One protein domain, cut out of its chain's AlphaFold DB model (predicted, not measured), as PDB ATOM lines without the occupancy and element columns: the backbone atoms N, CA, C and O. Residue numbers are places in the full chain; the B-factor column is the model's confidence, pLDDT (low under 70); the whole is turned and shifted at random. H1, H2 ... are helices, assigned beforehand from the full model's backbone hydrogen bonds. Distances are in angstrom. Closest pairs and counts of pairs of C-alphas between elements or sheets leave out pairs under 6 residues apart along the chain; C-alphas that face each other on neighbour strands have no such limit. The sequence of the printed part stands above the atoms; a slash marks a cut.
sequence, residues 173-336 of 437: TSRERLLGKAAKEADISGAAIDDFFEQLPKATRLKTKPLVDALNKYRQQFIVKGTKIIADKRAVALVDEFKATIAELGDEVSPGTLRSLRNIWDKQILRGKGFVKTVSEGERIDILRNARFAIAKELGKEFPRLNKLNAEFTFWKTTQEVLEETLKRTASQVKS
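What this domain is: This is residues 173 to 336 of the 437 residues of an uncharacterized protein of Candidatus Woesebacteria bacterium (UniProt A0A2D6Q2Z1). Two helical arms open from one corner as a V: the long helices H1 and H6 lie side by side in one arm, and H5, with H2, H3 and H4 packed round it, makes the other. The arms join where H5 turns into H6, and the end of H6, residues 328 to 336, sticks out free. The printed part has 164 residues with six named helices, H1 to H6 in chain order, and no named strand; the class is all helix. It is loose, with a radius of gyration of the C-alphas of 19.2 A, and flat, spanning 58 by 44 by 23 A.

How they stand to each other: The longest helix, H6, residues 304 to 336, touches H1, residues 175 to 198, at a shallow tilt of 30 degrees, opposite ways; their closest C-alphas, of Phe 313 and Ala 186, are 5.0 A apart. H6 and H5, residues 279 to 302, touch only at the corner, the C-alphas of Asn 307 and Gly 300 being closest at 4.7 A. H5 is the hub, touching four helices. It forms a hairpin with H4, residues 255 to 271, at a shallow tilt of 28 degrees; the closest C-alphas, of Ile 285 and Ile 269, are 5.5 A apart. With residues 290 to 298 alone H5 touches H2, residues 209 to 222; the closest C-alphas, of Ala 294 and Leu 211, are 5.9 A apart. With residues 280 to 291 alone it touches H3, residues 233 to 247; the closest C-alphas, of Glu 283 and Ala 235, are 6.5 A apart. H2 and H3 form a hairpin at 2 degrees, and H2, H3 and H5 make a bundle, three helices side by side. H1 and H4 are close but not clearly touching, with C-alphas 197 and 256 closest at 6.6 A. H4 and H6 are apart. Every O i to N i+4 pair is within hydrogen-bond range in H1, H3, H4 and H5; in H2 8 of 10 are, in H6 28 of 29.

Where its parts are: H6 is 49.0 A long from first to last C-alpha and ends at C-alpha 336, (41.246, 21.384, -20.711). H5 is 35.4 A long, H1 34.4 A, H4 24.6 A, H3 20.8 A and H2 20.6 A. H1 begins at C-alpha 175, (22.814, 16.399, -13.154), and H5 begins at C-alpha 279, (43.596, 27.724, 15.345).

The domain as a whole: The two C-alphas farthest apart, of Thr 173 and Lys 228, are 59.6 A apart. The printed part has no cut. The link from H5 to H6 is tight, and the other four are short. Mean pLDDT of the printed part is 90.4; residues 274 to 277 and 332 to 336 are under 70.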
ATOM      1  N   THR A 173      16.824  13.561 -15.762       78.38
ATOM      2  CA  THR A 173      17.559  13.106 -16.955       78.38
ATOM      3  C   THR A 173      19.032  13.471 -16.950       78.38
ATOM      4  O   THR A 173      19.804  12.911 -17.719       78.38
ATOM      5  N   SER A 174      19.428  14.448 -16.139       86.12
ATOM      6  CA  SER A 174      20.806  14.913 -16.058       86.12
ATOM      7  C   SER A 174      21.093  15.516 -14.684       86.12
ATOM      8  O   SER A 174      20.174  15.790 -13.905       86.12
ATOM      9  N   ARG A 175      22.379  15.737 -14.392       89.50
ATOM     10  CA  ARG A 175      22.814  16.399 -13.154       89.50
ATOM     11  C   ARG A 175      22.324  17.839 -13.090       89.50
ATOM     12  O   ARG A 175      21.932  18.286 -12.025       89.50
ATOM     13  N   GLU A 176      22.305  18.534 -14.222       88.31
ATOM     14  CA  GLU A 176      21.853  19.920 -14.358       88.31
ATOM     15  C   GLU A 176      20.352  20.029 -14.085       88.31
ATOM     16  O   GLU A 176      19.927  20.903 -13.336       88.31
ATOM     17  N   ARG A 177      19.540  19.098 -14.614       84.19
ATOM     18  CA  ARG A 177      18.106  19.055 -14.284       84.19
ATOM     19  C   ARG A 177      17.871  18.727 -12.813       84.19
ATOM     20  O   ARG A 177      17.007  19.339 -12.189       84.19
ATOM     21  N   LEU A 178      18.638  17.791 -12.244       90.19
ATOM     22  CA  LEU A 178      18.542  17.487 -10.815       90.19
ATOM     23  C   LEU A 178      18.973  18.683  -9.957       90.19
ATOM     24  O   LEU A 178      18.354  18.932  -8.929       90.19
ATOM     25  N   LEU A 179      19.988  19.433 -10.394       91.00
ATOM     26  CA  LEU A 179      20.455  20.646  -9.733       91.00
ATOM     27  C   LEU A 179      19.366  21.719  -9.754       91.00
ATOM     28  O   LEU A 179      19.041  22.257  -8.703       91.00
ATOM     29  N   GLY A 180      18.774  21.989 -10.921       87.94
ATOM     30  CA  GLY A 180      17.679  22.951 -11.051       87.94
ATOM     31  C   GLY A 180      16.478  22.580 -10.181       87.94
ATOM     32  O   GLY A 180      15.924  23.438  -9.499       87.94
ATOM     33  N   LYS A 181      16.129  21.287 -10.120       92.50
ATOM     34  CA  LYS A 181      15.094  20.790  -9.207       92.50
ATOM     35  C   LYS A 181      15.477  21.006  -7.741       92.50
ATOM     36  O   LYS A 181      14.679  21.549  -6.993       92.50
ATOM     37  N   ALA A 182      16.688  20.623  -7.337       93.94
ATOM     38  CA  ALA A 182      17.143  20.783  -5.959       93.94
ATOM     39  C   ALA A 182      17.207  22.256  -5.524       93.94
ATOM     40  O   ALA A 182      16.813  22.564  -4.407       93.94
ATOM     41  N   ALA A 183      17.648  23.160  -6.404       93.69
ATOM     42  CA  ALA A 183      17.645  24.598  -6.146       93.69
ATOM     43  C   ALA A 183      16.213  25.127  -5.965       93.69
ATOM     44  O   ALA A 183      15.919  25.722  -4.935       93.69
ATOM     45  N   LYS A 184      15.298  24.807  -6.894       93.69
ATOM     46  CA  LYS A 184      13.888  25.219  -6.809       93.69
ATOM     47  C   LYS A 184      13.220  24.740  -5.516       93.69
ATOM     48  O   LYS A 184      12.551  25.518  -4.848       93.69
ATOM     49  N   GLU A 185      13.394  23.472  -5.154       96.00
ATOM     50  CA  GLU A 185      12.799  22.906  -3.934       96.00
ATOM     51  C   GLU A 185      13.435  23.477  -2.654       96.00
ATOM     52  O   GLU A 185      12.749  23.666  -1.645       96.00
ATOM     53  N   ALA A 186      14.736  23.797  -2.685       94.50
ATOM     54  CA  ALA A 186      15.397  24.508  -1.596       94.50
ATOM     55  C   ALA A 186      14.838  25.930  -1.437       94.50
ATOM     56  O   ALA A 186      14.567  26.333  -0.310       94.50
ATOM     57  N   ASP A 187      14.604  26.657  -2.531       93.94
ATOM     58  CA  ASP A 187      14.022  28.004  -2.497       93.94
ATOM     59  C   ASP A 187      12.577  27.979  -1.976       93.94
ATOM     60  O   ASP A 187      12.241  28.746  -1.075       93.94
ATOM     61  N   ILE A 188      11.750  27.035  -2.450       93.75
ATOM     62  CA  ILE A 188      10.380  26.818  -1.944       93.75
ATOM     63  C   ILE A 188      10.402  26.528  -0.438       93.75
ATOM     64  O   ILE A 188       9.638  27.113   0.327       93.75
ATOM     65  N   SER A 189      11.293  25.638   0.006       95.75
ATOM     66  CA  SER A 189      11.427  25.305   1.427       95.75
ATOM     67  C   SER A 189      11.934  26.494   2.247       95.75
ATOM     68  O   SER A 189      11.517  26.667   3.389       95.75
ATOM     69  N   GLY A 190      12.824  27.311   1.677       94.94
ATOM     70  CA  GLY A 190      13.330  28.540   2.283       94.94
ATOM     71  C   GLY A 190      12.216  29.561   2.504       94.94
ATOM     72  O   GLY A 190      12.018  29.991   3.638       94.94
ATOM     73  N   ALA A 191      11.433  29.842   1.460       96.44
ATOM     74  CA  ALA A 191      10.268  30.720   1.531       96.44
ATOM     75  C   ALA A 191       9.237  30.212   2.549       96.44
ATOM     76  O   ALA A 191       8.797  30.961   3.410       96.44
ATOM     77  N   ALA A 192       8.947  28.908   2.568       96.88
ATOM     78  CA  ALA A 192       8.038  28.334   3.561       96.88
ATOM     79  C   ALA A 192       8.549  28.477   5.011       96.88
ATOM     80  O   ALA A 192       7.748  28.539   5.947       96.88
ATOM     81  N   ILE A 193       9.872  28.511   5.226       96.12
ATOM     82  CA  ILE A 193      10.454  28.844   6.533       96.12
ATOM     83  C   ILE A 193      10.241  30.330   6.833       96.12
ATOM     84  O   ILE A 193       9.917  30.651   7.971       96.12
ATOM     85  N   ASP A 194      10.432  31.225   5.862       96.25
ATOM     86  CA  ASP A 194      10.137  32.656   6.016       96.25
ATOM     87  C   ASP A 194       8.678  32.901   6.405       96.25
ATOM     88  O   ASP A 194       8.431  33.423   7.496       96.25
ATOM     89  N   ASP A 195       7.741  32.380   5.615       97.31
ATOM     90  CA  ASP A 195       6.301  32.461   5.865       97.31
ATOM     91  C   ASP A 195       5.934  31.920   7.250       97.31
ATOM     92  O   ASP A 195       5.105  32.490   7.961       97.31
ATOM     93  N   PHE A 196       6.569  30.819   7.674       97.19
ATOM     94  CA  PHE A 196       6.341  30.251   9.000       97.19
ATOM     95  C   PHE A 196       6.656  31.263  10.107       97.19
ATOM     96  O   PHE A 196       5.881  31.376  11.052       97.19
ATOM     97  N   PHE A 197       7.771  31.992  10.009       96.25
ATOM     98  CA  PHE A 197       8.139  32.987  11.018       96.25
ATOM     99  C   PHE A 197       7.267  34.244  10.955       96.25
ATOM    100  O   PHE A 197       7.015  34.835  12.002       96.25
ATOM    101  N   GLU A 198       6.793  34.635   9.773       96.44
ATOM    102  CA  GLU A 198       5.873  35.767   9.608       96.44
ATOM    103  C   GLU A 198       4.483  35.483  10.193       96.44
ATOM    104  O   GLU A 198       3.845  36.376  10.749       96.44
ATOM    105  N   GLN A 199       4.036  34.226  10.126       97.25
ATOM    106  CA  GLN A 199       2.749  33.777  10.666       97.25
ATOM    107  C   GLN A 199       2.758  33.553  12.186       97.25
ATOM    108  O   GLN A 199       1.697  33.349  12.780       97.25
ATOM    109  N   LEU A 200       3.926  33.557  12.838       97.00
ATOM    110  CA  LEU A 200       3.989  33.390  14.288       97.00
ATOM    111  C   LEU A 200       3.377  34.609  14.999       97.00
ATOM    112  O   LEU A 200       3.697  35.750  14.655       97.00
ATOM    113  N   PRO A 201       2.557  34.405  16.048       97.25
ATOM    114  CA  PRO A 201       2.085  35.508  16.872       97.25
ATOM    115  C   PRO A 201       3.260  36.334  17.410       97.25
ATOM    116  O   PRO A 201       4.196  35.800  18.004       97.25
ATOM    117  N   LYS A 202       3.207  37.666  17.275       95.00
ATOM    118  CA  LYS A 202       4.273  38.567  17.771       95.00
ATOM    119  C   LYS A 202       4.515  38.445  19.283       95.00
ATOM    120  O   LYS A 202       5.592  38.787  19.770       95.00
ATOM    121  N   ALA A 203       3.521  37.955  20.024       96.06
ATOM    122  CA  ALA A 203       3.597  37.687  21.456       96.06
ATOM    123  C   ALA A 203       4.299  36.361  21.801       96.06
ATOM    124  O   ALA A 203       4.582  36.126  22.969       96.06
ATOM    125  N   THR A 204       4.613  35.498  20.828       96.75
ATOM    126  CA  THR A 204       5.310  34.237  21.094       96.75
ATOM    127  C   THR A 204       6.692  34.507  21.690       96.75
ATOM    128  O   THR A 204       7.479  35.309  21.170       96.75
ATOM    129  N   ARG A 205       6.980  33.837  22.804       97.31
ATOM    130  CA  ARG A 205       8.237  33.920  23.547       97.31
ATOM    131  C   ARG A 205       8.806  32.525  23.756       97.31
ATOM    132  O   ARG A 205       8.062  31.564  23.924       97.31
ATOM    133  N   LEU A 206      10.127  32.427  23.710       96.25
ATOM    134  CA  LEU A 206      10.885  31.206  23.940       96.25
ATOM    135  C   LEU A 206      11.832  31.427  25.103       96.25
ATOM    136  O   LEU A 206      12.535  32.437  25.137       96.25
ATOM    137  N   LYS A 207      11.895  30.462  26.016       97.06
ATOM    138  CA  LYS A 207      12.833  30.511  27.137       97.06
ATOM    139  C   LYS A 207      14.262  30.371  26.615       97.06
ATOM    140  O   LYS A 207      14.552  29.452  25.849       97.06
ATOM    141  N   THR A 208      15.166  31.244  27.047       95.94
ATOM    142  CA  THR A 208      16.588  31.202  26.659       95.94
ATOM    143  C   THR A 208      17.396  30.215  27.499       95.94
ATOM    144  O   THR A 208      18.421  29.710  27.040       95.94
ATOM    145  N   LYS A 209      16.906  29.854  28.691       96.06
ATOM    146  CA  LYS A 209      17.566  28.913  29.612       96.06
ATOM    147  C   LYS A 209      18.020  27.594  28.954       96.06
ATOM    148  O   LYS A 209      19.190  27.257  29.113       96.06
ATOM    149  N   PRO A 210      17.206  26.885  28.142       95.94
ATOM    150  CA  PRO A 210      17.660  25.672  27.453       95.94
ATOM    151  C   PRO A 210      18.846  25.897  26.499       95.94
ATOM    152  O   PRO A 210      19.668  24.997  26.316       95.94
ATOM    153  N   LEU A 211      18.971  27.092  25.907       92.88
ATOM    154  CA  LEU A 211      20.109  27.456  25.057       92.88
ATOM    155  C   LEU A 211      21.374  27.648  25.892       92.88
ATOM    156  O   LEU A 211      22.428  27.112  25.548       92.88
ATOM    157  N   VAL A 212      21.256  28.366  27.012       95.12
ATOM    158  CA  VAL A 212      22.354  28.560  27.970       95.12
ATOM    159  C   VAL A 212      22.809  27.214  28.541       95.12
ATOM    160  O   VAL A 212      24.009  26.955  28.613       95.12
ATOM    161  N   ASP A 213      21.877  26.317  28.862       95.31
ATOM    162  CA  ASP A 213      22.174  24.967  29.347       95.31
ATOM    163  C   ASP A 213      22.884  24.114  28.285       95.31
ATOM    164  O   ASP A 213      23.840  23.396  28.594       95.31
ATOM    165  N   ALA A 214      22.480  24.218  27.015       92.25
ATOM    166  CA  ALA A 214      23.159  23.544  25.910       92.25
ATOM    167  C   ALA A 214      24.600  24.055  25.721       92.25
ATOM    168  O   ALA A 214      25.517  23.245  25.549       92.25
ATOM    169  N   LEU A 215      24.818  25.371  25.817       92.00
ATOM    170  CA  LEU A 215      26.154  25.973  25.784       92.00
ATOM    171  C   LEU A 215      26.991  25.578  27.004       92.00
ATOM    172  O   LEU A 215      28.158  25.230  26.852       92.00
ATOM    173  N   ASN A 216      26.398  25.533  28.199       94.56
ATOM    174  CA  ASN A 216      27.062  25.040  29.404       94.56
ATOM    175  C   ASN A 216      27.489  23.579  29.242       94.56
ATOM    176  O   ASN A 216      28.614  23.227  29.584       94.56
ATOM    177  N   LYS A 217      26.634  22.724  28.673       94.31
ATOM    178  CA  LYS A 217      26.989  21.329  28.387       94.31
ATOM    179  C   LYS A 217      28.154  21.225  27.401       94.31
ATOM    180  O   LYS A 217      29.006  20.356  27.566       94.31
ATOM    181  N   TYR A 218      28.203  22.098  26.397       91.88
ATOM    182  CA  TYR A 218      29.323  22.162  25.460       91.88
ATOM    183  C   TYR A 218      30.609  22.668  26.134       91.88
ATOM    184  O   TYR A 218      31.656  22.048  25.982       91.88
ATOM    185  N   ARG A 219      30.516  23.695  26.990       92.88
ATOM    186  CA  ARG A 219      31.619  24.209  27.827       92.88
ATOM    187  C   ARG A 219      32.305  23.108  28.637       92.88
ATOM    188  O   ARG A 219      33.526  23.098  28.739       92.88
ATOM    189  N   GLN A 220      31.535  22.164  29.189       93.62
ATOM    190  CA  GLN A 220      32.074  21.046  29.978       93.62
ATOM    191  C   GLN A 220      32.992  20.109  29.173       93.62
ATOM    192  O   GLN A 220      33.765  19.373  29.774       93.62
ATOM    193  N   GLN A 221      32.954  20.132  27.834       92.69
ATOM    194  CA  GLN A 221      33.868  19.338  27.000       92.69
ATOM    195  C   GLN A 221      35.314  19.852  27.056       92.69
ATOM    196  O   GLN A 221      36.238  19.087  26.796       92.69
ATOM    197  N   PHE A 222      35.511  21.115  27.444       90.88
ATOM    198  CA  PHE A 222      36.826  21.748  27.581       90.88
ATOM    199  C   PHE A 222      37.376  21.688  29.013       90.88
ATOM    200  O   PHE A 222      38.424  22.267  29.301       90.88
ATOM    201  N   ILE A 223      36.679  21.011  29.928       89.94
ATOM    202  CA  ILE A 223      37.104  20.821  31.317       89.94
ATOM    203  C   ILE A 223      37.480  19.352  31.494       89.94
ATOM    204  O   ILE A 223      36.704  18.451  31.172       89.94
ATOM    205  N   VAL A 224      38.685  19.096  32.003       90.44
ATOM    206  CA  VAL A 224      39.158  17.726  32.222       90.44
ATOM    207  C   VAL A 224      38.339  17.101  33.353       90.44
ATOM    208  O   VAL A 224      38.342  17.598  34.482       90.44
ATOM    209  N   LYS A 225      37.621  16.009  33.049       87.88
ATOM    210  CA  LYS A 225      36.702  15.334  33.982       87.88
ATOM    211  C   LYS A 225      37.366  15.071  35.336       87.88
ATOM    212  O   LYS A 225      38.445  14.495  35.396       87.88
ATOM    213  N   GLY A 226      36.687  15.463  36.413       82.00
ATOM    214  CA  GLY A 226      37.169  15.263  37.785       82.00
ATOM    215  C   GLY A 226      38.232  16.265  38.243       82.00
ATOM    216  O   GLY A 226      38.689  16.177  39.377       82.00
ATOM    217  N   THR A 227      38.605  17.240  37.410       80.81
ATOM    218  CA  THR A 227      39.563  18.289  37.776       80.81
ATOM    219  C   THR A 227      38.982  19.679  37.510       80.81
ATOM    220  O   THR A 227      38.077  19.850  36.697       80.81
ATOM    221  N   LYS A 228      39.533  20.703  38.171       82.56
ATOM    222  CA  LYS A 228      39.258  22.116  37.849       82.56
ATOM    223  C   LYS A 228      40.114  22.627  36.676       82.56
ATOM    224  O   LYS A 228      40.161  23.831  36.433       82.56
ATOM    225  N   ILE A 229      40.820  21.736  35.972       84.12
ATOM    226  CA  ILE A 229      41.720  22.106  34.882       84.12
ATOM    227  C   ILE A 229      40.892  22.343  33.622       84.12
ATOM    228  O   ILE A 229      40.208  21.455  33.111       84.12
ATOM    229  N   ILE A 230      40.979  23.572  33.122       87.81
ATOM    230  CA  ILE A 230      40.407  23.972  31.842       87.81
ATOM    231  C   ILE A 230      41.448  23.649  30.767       87.81
ATOM    232  O   ILE A 230      42.504  24.281  30.737       87.81
ATOM    233  N   ALA A 231      41.153  22.661  29.920       86.31
ATOM    234  CA  ALA A 231      42.031  22.220  28.836       86.31
ATOM    235  C   ALA A 231      42.217  23.321  27.785       86.31
ATOM    236  O   ALA A 231      43.312  23.499  27.260       86.31
ATOM    237  N   ASP A 232      41.159  24.095  27.538       89.12
ATOM    238  CA  ASP A 232      41.176  25.221  26.616       89.12
ATOM    239  C   ASP A 232      40.441  26.429  27.214       89.12
ATOM    240  O   ASP A 232      39.211  26.541  27.190       89.12
ATOM    241  N   LYS A 233      41.221  27.348  27.795       91.19
ATOM    242  CA  LYS A 233      40.690  28.574  28.408       91.19
ATOM    243  C   LYS A 233      40.042  29.500  27.380       91.19
ATOM    244  O   LYS A 233      39.127  30.238  27.740       91.19
ATOM    245  N   ARG A 234      40.497  29.473  26.123       87.56
ATOM    246  CA  ARG A 234      39.993  30.353  25.061       87.56
ATOM    247  C   ARG A 234      38.621  29.890  24.600       87.56
ATOM    248  O   ARG A 234      37.702  30.704  24.567       87.56
ATOM    249  N   ALA A 235      38.457  28.593  24.339       87.62
ATOM    250  CA  ALA A 235      37.156  28.036  23.987       87.62
ATOM    251  C   ALA A 235      36.115  28.270  25.090       87.62
ATOM    252  O   ALA A 235      34.983  28.654  24.802       87.62
ATOM    253  N   VAL A 236      36.503  28.115  26.362       91.94
ATOM    254  CA  VAL A 236      35.620  28.427  27.496       91.94
ATOM    255  C   VAL A 236      35.216  29.903  27.518       91.94
ATOM    256  O   VAL A 236      34.027  30.185  27.650       91.94
ATOM    257  N   ALA A 237      36.164  30.828  27.343       92.69
ATOM    258  CA  ALA A 237      35.874  32.261  27.305       92.69
ATOM    259  C   ALA A 237      34.920  32.627  26.154       92.69
ATOM    260  O   ALA A 237      33.963  33.364  26.368       92.69
ATOM    261  N   LEU A 238      35.123  32.050  24.965       89.31
ATOM    262  CA  LEU A 238      34.230  32.231  23.819       89.31
ATOM    263  C   LEU A 238      32.821  31.688  24.098       89.31
ATOM    264  O   LEU A 238      31.832  32.336  23.769       89.31
ATOM    265  N   VAL A 239      32.693  30.514  24.724       91.75
ATOM    266  CA  VAL A 239      31.375  29.985  25.118       91.75
ATOM    267  C   VAL A 239      30.693  30.901  26.138       91.75
ATOM    268  O   VAL A 239      29.484  31.122  26.042       91.75
ATOM    269  N   ASP A 240      31.444  31.446  27.095       94.94
ATOM    270  CA  ASP A 240      30.916  32.383  28.086       94.94
ATOM    271  C   ASP A 240      30.513  33.736  27.442       94.94
ATOM    272  O   ASP A 240      29.462  34.269  27.799       94.94
ATOM    273  N   GLU A 241      31.223  34.222  26.412       93.25
ATOM    274  CA  GLU A 241      30.822  35.378  25.578       93.25
ATOM    275  C   GLU A 241      29.475  35.132  24.868       93.25
ATOM    276  O   GLU A 241      28.568  35.968  24.917       93.25
ATOM    277  N   PHE A 242      29.287  33.954  24.261       90.31
ATOM    278  CA  PHE A 242      28.010  33.612  23.622       90.31
ATOM    279  C   PHE A 242      26.864  33.496  24.624       90.31
ATOM    280  O   PHE A 242      25.738  33.891  24.320       90.31
ATOM    281  N   LYS A 243      27.130  32.974  25.825       94.00
ATOM    282  CA  LYS A 243      26.132  32.944  26.900       94.00
ATOM    283  C   LYS A 243      25.747  34.350  27.342       94.00
ATOM    284  O   LYS A 243      24.558  34.584  27.526       94.00
ATOM    285  N   ALA A 244      26.712  35.259  27.477       95.81
ATOM    286  CA  ALA A 244      26.441  36.658  27.795       95.81
ATOM    287  C   ALA A 244      25.559  37.304  26.715       95.81
ATOM    288  O   ALA A 244      24.520  37.866  27.041       95.81
ATOM    289  N   THR A 245      25.876  37.081  25.433       94.00
ATOM    290  CA  THR A 245      25.054  37.561  24.305       94.00
ATOM    291  C   THR A 245      23.612  37.033  24.371       94.00
ATOM    292  O   THR A 245      22.672  37.753  24.060       94.00
ATOM    293  N   ILE A 246      23.405  35.768  24.765       93.50
ATOM    294  CA  ILE A 246      22.053  35.206  24.935       93.50
ATOM    295  C   ILE A 246      21.360  35.791  26.173       93.50
ATOM    296  O   ILE A 246      20.160  36.037  26.122       93.50
ATOM    297  N   ALA A 247      22.093  36.015  27.264       94.56
ATOM    298  CA  ALA A 247      21.553  36.605  28.486       94.56
ATOM    299  C   ALA A 247      21.094  38.058  28.277       94.56
ATOM    300  O   ALA A 247      20.071  38.453  28.826       94.56
ATOM    301  N   GLU A 248      21.784  38.824  27.426       96.44
ATOM    302  CA  GLU A 248      21.376  40.178  27.015       96.44
ATOM    303  C   GLU A 248      20.022  40.205  26.284       96.44
ATOM    304  O   GLU A 248      19.340  41.227  26.287       96.44
ATOM    305  N   LEU A 249      19.589  39.082  25.694       96.00
ATOM    306  CA  LEU A 249      18.256  38.958  25.089       96.00
ATOM    307  C   LEU A 249      17.140  38.763  26.128       96.00
ATOM    308  O   LEU A 249      15.967  38.830  25.759       96.00
ATOM    309  N   GLY A 250      17.492  38.514  27.393       96.88
ATOM    310  CA  GLY A 250      16.575  38.225  28.495       96.88
ATOM    311  C   GLY A 250      16.245  36.737  28.674       96.88
ATOM    312  O   GLY A 250      16.691  35.865  27.923       96.88
ATOM    313  N   ASP A 251      15.432  36.439  29.692       97.19
ATOM    314  CA  ASP A 251      14.974  35.071  30.001       97.19
ATOM    315  C   ASP A 251      14.049  34.500  28.917       97.19
ATOM    316  O   ASP A 251      13.960  33.282  28.722       97.19
ATOM    317  N   GLU A 252      13.375  35.391  28.193       97.25
ATOM    318  CA  GLU A 252      12.422  35.076  27.146       97.25
ATOM    319  C   GLU A 252      12.660  35.938  25.906       97.25
ATOM    320  O   GLU A 252      12.733  37.161  25.977       97.25
ATOM    321  N   VAL A 253      12.729  35.298  24.741       97.06
ATOM    322  CA  VAL A 253      13.078  35.953  23.476       97.06
ATOM    323  C   VAL A 253      12.110  35.563  22.363       97.06
ATOM    324  O   VAL A 253      11.556  34.461  22.347       97.06
ATOM    325  N   SER A 254      11.888  36.463  21.402       97.25
ATOM    326  CA  SER A 254      11.070  36.139  20.232       97.25
ATOM    327  C   SER A 254      11.772  35.102  19.326       97.25
ATOM    328  O   SER A 254      12.994  35.172  19.134       97.25
ATOM    329  N   PRO A 255      11.034  34.168  18.694       96.44
ATOM    330  CA  PRO A 255      11.605  33.240  17.713       96.44
ATOM    331  C   PRO A 255      12.339  33.942  16.558       96.44
ATOM    332  O   PRO A 255      13.375  33.459  16.097       96.44
ATOM    333  N   GLY A 256      11.836  35.099  16.111       95.25
ATOM    334  CA  GLY A 256      12.448  35.900  15.045       95.25
ATOM    335  C   GLY A 256      13.818  36.471  15.430       95.25
ATOM    336  O   GLY A 256      14.745  36.464  14.615       95.25
ATOM    337  N   THR A 257      13.990  36.886  16.689       96.38
ATOM    338  CA  THR A 257      15.285  37.346  17.215       96.38
ATOM    339  C   THR A 257      16.301  36.202  17.234       96.38
ATOM    340  O   THR A 257      17.410  36.366  16.727       96.38
ATOM    341  N   LEU A 258      15.917  35.012  17.717       95.31
ATOM    342  CA  LEU A 258      16.797  33.833  17.694       95.31
ATOM    343  C   LEU A 258      17.168  33.406  16.273       95.31
ATOM    344  O   LEU A 258      18.318  33.046  16.011       95.31
ATOM    345  N   ARG A 259      16.217  33.472  15.335       95.00
ATOM    346  CA  ARG A 259      16.483  33.225  13.914       95.00
ATOM    347  C   ARG A 259      17.511  34.211  13.361       95.00
ATOM    348  O   ARG A 259      18.434  33.800  12.660       95.00
ATOM    349  N   SER A 260      17.365  35.494  13.681       95.06
ATOM    350  CA  SER A 260      18.276  36.549  13.228       95.06
ATOM    351  C   SER A 260      19.683  36.348  13.788       95.06
ATOM    352  O   SER A 260      20.648  36.365  13.025       95.06
ATOM    353  N   LEU A 261      19.796  36.046  15.086       94.44
ATOM    354  CA  LEU A 261      21.064  35.703  15.731       94.44
ATOM    355  C   LEU A 261      21.729  34.495  15.057       94.44
ATOM    356  O   LEU A 261      22.893  34.563  14.659       94.44
ATOM    357  N   ARG A 262      20.966  33.418  14.832       93.56
ATOM    358  CA  ARG A 262      21.432  32.233  14.097       93.56
ATOM    359  C   ARG A 262      21.956  32.603  12.709       93.56
ATOM    360  O   ARG A 262      23.027  32.146  12.327       93.56
ATOM    361  N   ASN A 263      21.233  33.436  11.960       92.19
ATOM    362  CA  ASN A 263      21.630  33.850  10.615       92.19
ATOM    363  C   ASN A 263      22.925  34.691  10.621       92.19
ATOM    364  O   ASN A 263      23.731  34.582   9.695       92.19
ATOM    365  N   ILE A 264      23.154  35.514  11.652       92.62
ATOM    366  CA  ILE A 264      24.416  36.254  11.835       92.62
ATOM    367  C   ILE A 264      25.572  35.273  12.052       92.62
ATOM    368  O   ILE A 264      26.599  35.369  11.377       92.62
ATOM    369  N   TRP A 265      25.388  34.291  12.934       92.69
ATOM    370  CA  TRP A 265      26.386  33.251  13.184       92.69
ATOM    371  C   TRP A 265      26.647  32.386  11.949       92.69
ATOM    372  O   TRP A 265      27.798  32.090  11.640       92.69
ATOM    373  N   ASP A 266      25.614  32.062  11.169       88.81
ATOM    374  CA  ASP A 266      25.764  31.341   9.902       88.81
ATOM    375  C   ASP A 266      26.634  32.109   8.901       88.81
ATOM    376  O   ASP A 266      27.517  31.521   8.272       88.81
ATOM    377  N   LYS A 267      26.461  33.433   8.793       90.38
ATOM    378  CA  LYS A 267      27.328  34.281   7.958       90.38
ATOM    379  C   LYS A 267      28.782  34.259   8.440       90.38
ATOM    380  O   LYS A 267      29.687  34.215   7.608       90.38
ATOM    381  N   GLN A 268      29.024  34.257   9.752       89.56
ATOM    382  CA  GLN A 268      30.377  34.148  10.315       89.56
ATOM    383  C   GLN A 268      31.010  32.779  10.013       89.56
ATOM    384  O   GLN A 268      32.143  32.725   9.535       89.56
ATOM    385  N   ILE A 269      30.261  31.685  10.189       88.12
ATOM    386  CA  ILE A 269      30.707  30.323   9.852       88.12
ATOM    387  C   ILE A 269      31.053  30.215   8.361       88.12
ATOM    388  O   ILE A 269      32.058  29.600   8.005       88.12
ATOM    389  N   LEU A 270      30.235  30.803   7.478       85.75
ATOM    390  CA  LEU A 270      30.472  30.788   6.033       85.75
ATOM    391  C   LEU A 270      31.731  31.566   5.641       85.75
ATOM    392  O   LEU A 270      32.512  31.062   4.836       85.75
ATOM    393  N   ARG A 271      31.970  32.744   6.236       85.06
ATOM    394  CA  ARG A 271      33.214  33.512   6.025       85.06
ATOM    395  C   ARG A 271      34.453  32.714   6.436       85.06
ATOM    396  O   ARG A 271      35.472  32.776   5.757       85.06
ATOM    397  N   GLY A 272      34.330  31.904   7.485       82.50
ATOM    398  CA  GLY A 272      35.391  31.020   7.958       82.50
ATOM    399  C   GLY A 272      35.752  29.858   7.024       82.50
ATOM    400  O   GLY A 272      36.821  29.282   7.167       82.50
ATOM    401  N   LYS A 273      34.915  29.494   6.040       71.81
ATOM    402  CA  LYS A 273      35.186  28.344   5.150       71.81
ATOM    403  C   LYS A 273      36.287  28.586   4.105       71.81
ATOM    404  O   LYS A 273      36.708  27.624   3.472       71.81
ATOM    405  N   GLY A 274      36.717  29.832   3.894       57.06
ATOM    406  CA  GLY A 274      37.669  30.185   2.835       57.06
ATOM    407  C   GLY A 274      39.105  29.785   3.160       57.06
ATOM    408  O   GLY A 274      39.720  29.068   2.390       57.06
ATOM    409  N   PHE A 275      39.612  30.221   4.309       55.53
ATOM    410  CA  PHE A 275      40.939  29.919   4.841       55.53
ATOM    411  C   PHE A 275      40.869  30.305   6.315       55.53
ATOM    412  O   PHE A 275      40.983  31.486   6.631       55.53
ATOM    413  N   VAL A 276      40.597  29.354   7.209       64.88
ATOM    414  CA  VAL A 276      40.753  29.619   8.645       64.88
ATOM    415  C   VAL A 276      42.244  29.868   8.861       64.88
ATOM    416  O   VAL A 276      43.048  28.959   8.655       64.88
ATOM    417  N   LYS A 277      42.632  31.108   9.168       63.94
ATOM    418  CA  LYS A 277      44.046  31.511   9.191       63.94
ATOM    419  C   LYS A 277      44.733  31.109  10.492       63.94
ATOM    420  O   LYS A 277      45.954  30.982  10.515       63.94
ATOM    421  N   THR A 278      43.969  30.886  11.562       81.06
ATOM    422  CA  THR A 278      44.501  30.542  12.886       81.06
ATOM    423  C   THR A 278      43.664  29.471  13.584       81.06
ATOM    424  O   THR A 278      42.460  29.356  13.372       81.06
ATOM    425  N   VAL A 279      44.290  28.709  14.489       74.62
ATOM    426  CA  VAL A 279      43.596  27.724  15.345       74.62
ATOM    427  C   VAL A 279      42.432  28.372  16.115       74.62
ATOM    428  O   VAL A 279      41.346  27.802  16.185       74.62
ATOM    429  N   SER A 280      42.614  29.617  16.575       81.00
ATOM    430  CA  SER A 280      41.586  30.380  17.294       81.00
ATOM    431  C   SER A 280      40.343  30.692  16.455       81.00
ATOM    432  O   SER A 280      39.225  30.679  16.971       81.00
ATOM    433  N   GLU A 281      40.499  30.962  15.157       84.19
ATOM    434  CA  GLU A 281      39.358  31.154  14.259       84.19
ATOM    435  C   GLU A 281      38.583  29.842  14.069       84.19
ATOM    436  O   GLU A 281      37.353  29.859  14.015       84.19
ATOM    437  N   GLY A 282      39.288  28.707  14.021       85.56
ATOM    438  CA  GLY A 282      38.690  27.375  13.908       85.56
ATOM    439  C   GLY A 282      37.819  27.025  15.113       85.56
ATOM    440  O   GLY A 282      36.646  26.691  14.946       85.56
ATOM    441  N   GLU A 283      38.359  27.200  16.321       85.12
ATOM    442  CA  GLU A 283      37.634  27.001  17.584       85.12
ATOM    443  C   GLU A 283      36.374  27.870  17.650       85.12
ATOM    444  O   GLU A 283      35.285  27.380  17.955       85.12
ATOM    445  N   ARG A 284      36.486  29.157  17.284       87.88
ATOM    446  CA  ARG A 284      35.336  30.069  17.244       87.88
ATOM    447  C   ARG A 284      34.253  29.574  16.287       87.88
ATOM    448  O   ARG A 284      33.072  29.612  16.633       87.88
ATOM    449  N   ILE A 285      34.630  29.107  15.098       89.81
ATOM    450  CA  ILE A 285      33.687  28.554  14.116       89.81
ATOM    451  C   ILE A 285      32.987  27.309  14.674       89.81
ATOM    452  O   ILE A 285      31.781  27.152  14.478       89.81
ATOM    453  N   ASP A 286      33.704  26.437  15.377       87.19
ATOM    454  CA  ASP A 286      33.120  25.232  15.965       87.19
ATOM    455  C   ASP A 286      32.167  25.549  17.120       87.19
ATOM    456  O   ASP A 286      31.078  24.971  17.198       87.19
ATOM    457  N   ILE A 287      32.494  26.533  17.958       87.81
ATOM    458  CA  ILE A 287      31.583  27.022  18.997       87.81
ATOM    459  C   ILE A 287      30.324  27.628  18.362       87.81
ATOM    460  O   ILE A 287      29.211  27.261  18.744       87.81
ATOM    461  N   LEU A 288      30.472  28.478  17.337       89.44
ATOM    462  CA  LEU A 288      29.349  29.057  16.588       89.44
ATOM    463  C   LEU A 288      28.447  27.975  15.980       89.44
ATOM    464  O   LEU A 288      27.220  28.087  16.035       89.44
ATOM    465  N   ARG A 289      29.027  26.899  15.428       90.81
ATOM    466  CA  ARG A 289      28.260  25.752  14.911       90.81
ATOM    467  C   ARG A 289      27.442  25.095  16.017       90.81
ATOM    468  O   ARG A 289      26.254  24.852  15.817       90.81
ATOM    469  N   ASN A 290      28.042  24.835  17.177       88.50
ATOM    470  CA  ASN A 290      27.339  24.229  18.310       88.50
ATOM    471  C   ASN A 290      26.220  25.131  18.846       88.50
ATOM    472  O   ASN A 290      25.109  24.650  19.077       88.50
ATOM    473  N   ALA A 291      26.466  26.435  18.957       88.81
ATOM    474  CA  ALA A 291      25.464  27.413  19.369       88.81
ATOM    475  C   ALA A 291      24.289  27.476  18.374       88.81
ATOM    476  O   ALA A 291      23.122  27.393  18.763       88.81
ATOM    477  N   ARG A 292      24.582  27.511  17.067       92.88
ATOM    478  CA  ARG A 292      23.580  27.424  15.993       92.88
ATOM    479  C   ARG A 292      22.751  26.139  16.094       92.88
ATOM    480  O   ARG A 292      21.530  26.194  15.940       92.88
ATOM    481  N   PHE A 293      23.380  24.990  16.352       91.25
ATOM    482  CA  PHE A 293      22.667  23.721  16.531       91.25
ATOM    483  C   PHE A 293      21.775  23.720  17.773       91.25
ATOM    484  O   PHE A 293      20.664  23.198  17.701       91.25
ATOM    485  N   ALA A 294      22.216  24.324  18.881       91.62
ATOM    486  CA  ALA A 294      21.390  24.484  20.074       91.62
ATOM    487  C   ALA A 294      20.135  25.319  19.774       91.62
ATOM    488  O   ALA A 294      19.029  24.855  20.041       91.62
ATOM    489  N   ILE A 295      20.286  26.475  19.111       92.12
ATOM    490  CA  ILE A 295      19.148  27.308  18.686       92.12
ATOM    491  C   ILE A 295      18.194  26.520  17.786       92.12
ATOM    492  O   ILE A 295      16.990  26.492  18.032       92.12
ATOM    493  N   ALA A 296      18.716  25.848  16.758       92.06
ATOM    494  CA  ALA A 296      17.891  25.069  15.838       92.06
ATOM    495  C   ALA A 296      17.145  23.928  16.548       92.06
ATOM    496  O   ALA A 296      15.991  23.653  16.219       92.06
ATOM    497  N   LYS A 297      17.784  23.279  17.528       93.31
ATOM    498  CA  LYS A 297      17.190  22.194  18.308       93.31
ATOM    499  C   LYS A 297      16.057  22.689  19.198       93.31
ATOM    500  O   LYS A 297      15.004  22.060  19.199       93.31
ATOM    501  N   GLU A 298      16.249  23.784  19.930       92.56
ATOM    502  CA  GLU A 298      15.191  24.333  20.786       92.56
ATOM    503  C   GLU A 298      14.027  24.874  19.948       92.56
ATOM    504  O   GLU A 298      12.881  24.508  20.198       92.56
ATOM    505  N   LEU A 299      14.306  25.605  18.859       94.06
ATOM    506  CA  LEU A 299      13.271  26.010  17.899       94.06
ATOM    507  C   LEU A 299      12.513  24.805  17.321       94.06
ATOM    508  O   LEU A 299      11.305  24.870  17.126       94.06
ATOM    509  N   GLY A 300      13.207  23.699  17.038       94.56
ATOM    510  CA  GLY A 300      12.598  22.492  16.484       94.56
ATOM    511  C   GLY A 300      11.740  21.698  17.474       94.56
ATOM    512  O   GLY A 300      10.818  21.011  17.033       94.56
ATOM    513  N   LYS A 301      12.024  21.782  18.782       95.50
ATOM    514  CA  LYS A 301      11.187  21.182  19.836       95.50
ATOM    515  C   LYS A 301       9.864  21.926  19.975       95.50
ATOM    516  O   LYS A 301       8.817  21.291  19.977       95.50
ATOM    517  N   GLU A 302       9.937  23.251  20.051       96.44
ATOM    518  CA  GLU A 302       8.770  24.121  20.236       96.44
ATOM    519  C   GLU A 302       7.922  24.201  18.962       96.44
ATOM    520  O   GLU A 302       6.694  24.242  19.013       96.44
ATOM    521  N   PHE A 303       8.563  24.133  17.789       96.69
ATOM    522  CA  PHE A 303       7.891  24.186  16.493       96.69
ATOM    523  C   PHE A 303       8.210  22.954  15.624       96.69
ATOM    524  O   PHE A 303       9.025  23.028  14.695       96.69
ATOM    525  N   PRO A 304       7.517  21.814  15.821       97.12
ATOM    526  CA  PRO A 304       7.742  20.603  15.026       97.12
ATOM    527  C   PRO A 304       7.562  20.808  13.513       97.12
ATOM    528  O   PRO A 304       8.247  20.171  12.709       97.12
ATOM    529  N   ARG A 305       6.664  21.719  13.103       97.12
ATOM    530  CA  ARG A 305       6.474  22.100  11.691       97.12
ATOM    531  C   ARG A 305       7.735  22.744  11.111       97.12
ATOM    532  O   ARG A 305       8.168  22.344  10.033       97.12
ATOM    533  N   LEU A 306       8.358  23.666  11.844       95.88
ATOM    534  CA  LEU A 306       9.615  24.301  11.446       95.88
ATOM    535  C   LEU A 306      10.746  23.272  11.321       95.88
ATOM    536  O   LEU A 306      11.559  23.366  10.406       95.88
ATOM    537  N   ASN A 307      10.791  22.262  12.193       95.50
ATOM    538  CA  ASN A 307      11.784  21.191  12.088       95.50
ATOM    539  C   ASN A 307      11.639  20.395  10.777       95.50
ATOM    540  O   ASN A 307      12.634  20.129  10.104       95.50
ATOM    541  N   LYS A 308      10.402  20.073  10.368       96.19
ATOM    542  CA  LYS A 308      10.136  19.418   9.074       96.19
ATOM    543  C   LYS A 308      10.573  20.294   7.894       96.19
ATOM    544  O   LYS A 308      11.250  19.793   7.003       96.19
ATOM    545  N   LEU A 309      10.250  21.590   7.920       96.38
ATOM    546  CA  LEU A 309      10.657  22.541   6.876       96.38
ATOM    547  C   LEU A 309      12.184  22.688   6.790       96.38
ATOM    548  O   LEU A 309      12.753  22.641   5.705       96.38
ATOM    549  N   ASN A 310      12.872  22.786   7.931       94.31
ATOM    550  CA  ASN A 310      14.334  22.837   7.969       94.31
ATOM    551  C   ASN A 310      14.978  21.542   7.460       94.31
ATOM    552  O   ASN A 310      16.022  21.601   6.806       94.31
ATOM    553  N   ALA A 311      14.391  20.379   7.758       95.19
ATOM    554  CA  ALA A 311      14.870  19.101   7.240       95.19
ATOM    555  C   ALA A 311      14.740  19.042   5.711       95.19
ATOM    556  O   ALA A 311      15.679  18.616   5.039       95.19
ATOM    557  N   GLU A 312      13.623  19.535   5.174       96.50
ATOM    558  CA  GLU A 312      13.373  19.624   3.736       96.50
ATOM    559  C   GLU A 312      14.356  20.572   3.041       96.50
ATOM    560  O   GLU A 312      15.052  20.174   2.105       96.50
ATOM    561  N   PHE A 313      14.513  21.785   3.576       95.94
ATOM    562  CA  PHE A 313      15.496  22.754   3.098       95.94
ATOM    563  C   PHE A 313      16.918  22.182   3.129       95.94
ATOM    564  O   PHE A 313      17.653  22.266   2.147       95.94
ATOM    565  N   THR A 314      17.316  21.559   4.244       94.94
ATOM    566  CA  THR A 314      18.660  20.983   4.403       94.94
ATOM    567  C   THR A 314      18.896  19.848   3.417       94.94
ATOM    568  O   THR A 314      19.983  19.762   2.842       94.94
ATOM    569  N   PHE A 315      17.897  18.990   3.204       97.12
ATOM    570  CA  PHE A 315      17.963  17.906   2.231       97.12
ATOM    571  C   PHE A 315      18.235  18.453   0.826       97.12
ATOM    572  O   PHE A 315      19.263  18.113   0.233       97.12
ATOM    573  N   TRP A 316      17.385  19.360   0.337       97.06
ATOM    574  CA  TRP A 316      17.522  19.914  -1.009       97.06
ATOM    575  C   TRP A 316      18.773  20.765  -1.178       97.06
ATOM    576  O   TRP A 316      19.475  20.615  -2.178       97.06
ATOM    577  N   LYS A 317      19.133  21.574  -0.175       96.31
ATOM    578  CA  LYS A 317      20.364  22.367  -0.221       96.31
ATOM    579  C   LYS A 317      21.608  21.487  -0.264       96.31
ATOM    580  O   LYS A 317      22.527  21.756  -1.031       96.31
ATOM    581  N   THR A 318      21.628  20.395   0.498       95.69
ATOM    582  CA  THR A 318      22.734  19.427   0.465       95.69
ATOM    583  C   THR A 318      22.819  18.737  -0.900       95.69
ATOM    584  O   THR A 318      23.916  18.567  -1.433       95.69
ATOM    585  N   THR A 319      21.681  18.366  -1.499       96.19
ATOM    586  CA  THR A 319      21.639  17.825  -2.866       96.19
ATOM    587  C   THR A 319      22.169  18.836  -3.887       96.19
ATOM    588  O   THR A 319      23.004  18.469  -4.715       96.19
ATOM    589  N   GLN A 320      21.741  20.100  -3.797       95.69
ATOM    590  CA  GLN A 320      22.224  21.202  -4.631       95.69
ATOM    591  C   GLN A 320      23.749  21.350  -4.510       95.69
ATOM    592  O   GLN A 320      24.442  21.305  -5.520       95.69
ATOM    593  N   GLU A 321      24.285  21.440  -3.290       94.25
ATOM    594  CA  GLU A 321      25.724  21.594  -3.032       94.25
ATOM    595  C   GLU A 321      26.565  20.458  -3.640       94.25
ATOM    596  O   GLU A 321      27.603  20.708  -4.254       94.25
ATOM    597  N   VAL A 322      26.119  19.202  -3.500       95.69
ATOM    598  CA  VAL A 322      26.808  18.033  -4.082       95.69
ATOM    599  C   VAL A 322      26.847  18.110  -5.612       95.69
ATOM    600  O   VAL A 322      27.866  17.775  -6.230       95.69
ATOM    601  N   LEU A 323      25.752  18.550  -6.232       93.75
ATOM    602  CA  LEU A 323      25.645  18.673  -7.684       93.75
ATOM    603  C   LEU A 323      26.445  19.855  -8.225       93.75
ATOM    604  O   LEU A 323      27.153  19.682  -9.214       93.75
ATOM    605  N   GLU A 324      26.390  21.016  -7.571       93.06
ATOM    606  CA  GLU A 324      27.183  22.191  -7.944       93.06
ATOM    607  C   GLU A 324      28.676  21.882  -7.931       93.06
ATOM    608  O   GLU A 324      29.373  22.187  -8.898       93.06
ATOM    609  N   GLU A 325      29.172  21.244  -6.869       93.19
ATOM    610  CA  GLU A 325      30.584  20.874  -6.789       93.19
ATOM    611  C   GLU A 325      30.970  19.893  -7.901       93.19
ATOM    612  O   GLU A 325      32.008  20.041  -8.555       93.19
ATOM    613  N   THR A 326      30.123  18.890  -8.148       92.38
ATOM    614  CA  THR A 326      30.388  17.907  -9.199       92.38
ATOM    615  C   THR A 326      30.415  18.572 -10.573       92.38
ATOM    616  O   THR A 326      31.333  18.315 -11.353       92.38
ATOM    617  N   LEU A 327      29.452  19.446 -10.868       89.31
ATOM    618  CA  LEU A 327      29.362  20.147 -12.146       89.31
ATOM    619  C   LEU A 327      30.517  21.128 -12.344       89.31
ATOM    620  O   LEU A 327      31.107  21.127 -13.421       89.31
ATOM    621  N   LYS A 328      30.912  21.884 -11.310       89.94
ATOM    622  CA  LYS A 328      32.110  22.744 -11.348       89.94
ATOM    623  C   LYS A 328      33.347  21.941 -11.740       89.94
ATOM    624  O   LYS A 328      34.108  22.356 -12.610       89.94
ATOM    625  N   ARG A 329      33.520  20.751 -11.158       87.69
ATOM    626  CA  ARG A 329      34.639  19.862 -11.494       87.69
ATOM    627  C   ARG A 329      34.555  19.336 -12.925       87.69
ATOM    628  O   ARG A 329      35.555  19.362 -13.637       87.69
ATOM    629  N   THR A 330      33.397  18.825 -13.342       83.94
ATOM    630  CA  THR A 330      33.229  18.271 -14.692       83.94
ATOM    631  C   THR A 330      33.412  19.355 -15.755       83.94
ATOM    632  O   THR A 330      34.126  19.116 -16.722       83.94
ATOM    633  N   ALA A 331      32.886  20.564 -15.547       79.56
ATOM    634  CA  ALA A 331      33.076  21.689 -16.461       79.56
ATOM    635  C   ALA A 331      34.558  22.078 -16.619       79.56
ATOM    636  O   ALA A 331      35.020  22.284 -17.740       79.56
ATOM    637  N   SER A 332      35.330  22.107 -15.527       68.81
ATOM    638  CA  SER A 332      36.773  22.390 -15.586       68.81
ATOM    639  C   SER A 332      37.569  21.315 -16.336       68.81
ATOM    640  O   SER A 332      38.543  21.637 -17.007       68.81
ATOM    641  N   GLN A 333      37.143  20.048 -16.278       68.00
ATOM    642  CA  GLN A 333      37.771  18.950 -17.031       68.00
ATOM    643  C   GLN A 333      37.441  18.983 -18.531       68.00
ATOM    644  O   GLN A 333      38.230  18.511 -19.347       68.00
ATOM    645  N   VAL A 334      36.287  19.542 -18.900       59.84
ATOM    646  CA  VAL A 334      35.852  19.681 -20.298       59.84
ATOM    647  C   VAL A 334      36.531  20.873 -20.982       59.84
ATOM    648  O   VAL A 334      36.686  20.855 -22.191       59.84
ATOM    649  N   LYS A 335      36.993  21.887 -20.238       53.03
ATOM    650  CA  LYS A 335      37.733  23.024 -20.820       53.03
ATOM    651  C   LYS A 335      39.203  22.718 -21.143       53.03
ATOM    652  O   LYS A 335      39.759  23.371 -22.015       53.03
ATOM    653  N   SER A 336      39.835  21.749 -20.471       47.75
ATOM    654  CA  SER A 336      41.246  21.384 -20.711       47.75
ATOM    655  C   SER A 336      41.443  20.291 -21.764       47.75
ATOM    656  O   SER A 336      42.535  20.147 -22.306       47.75
TER     657      SER A 336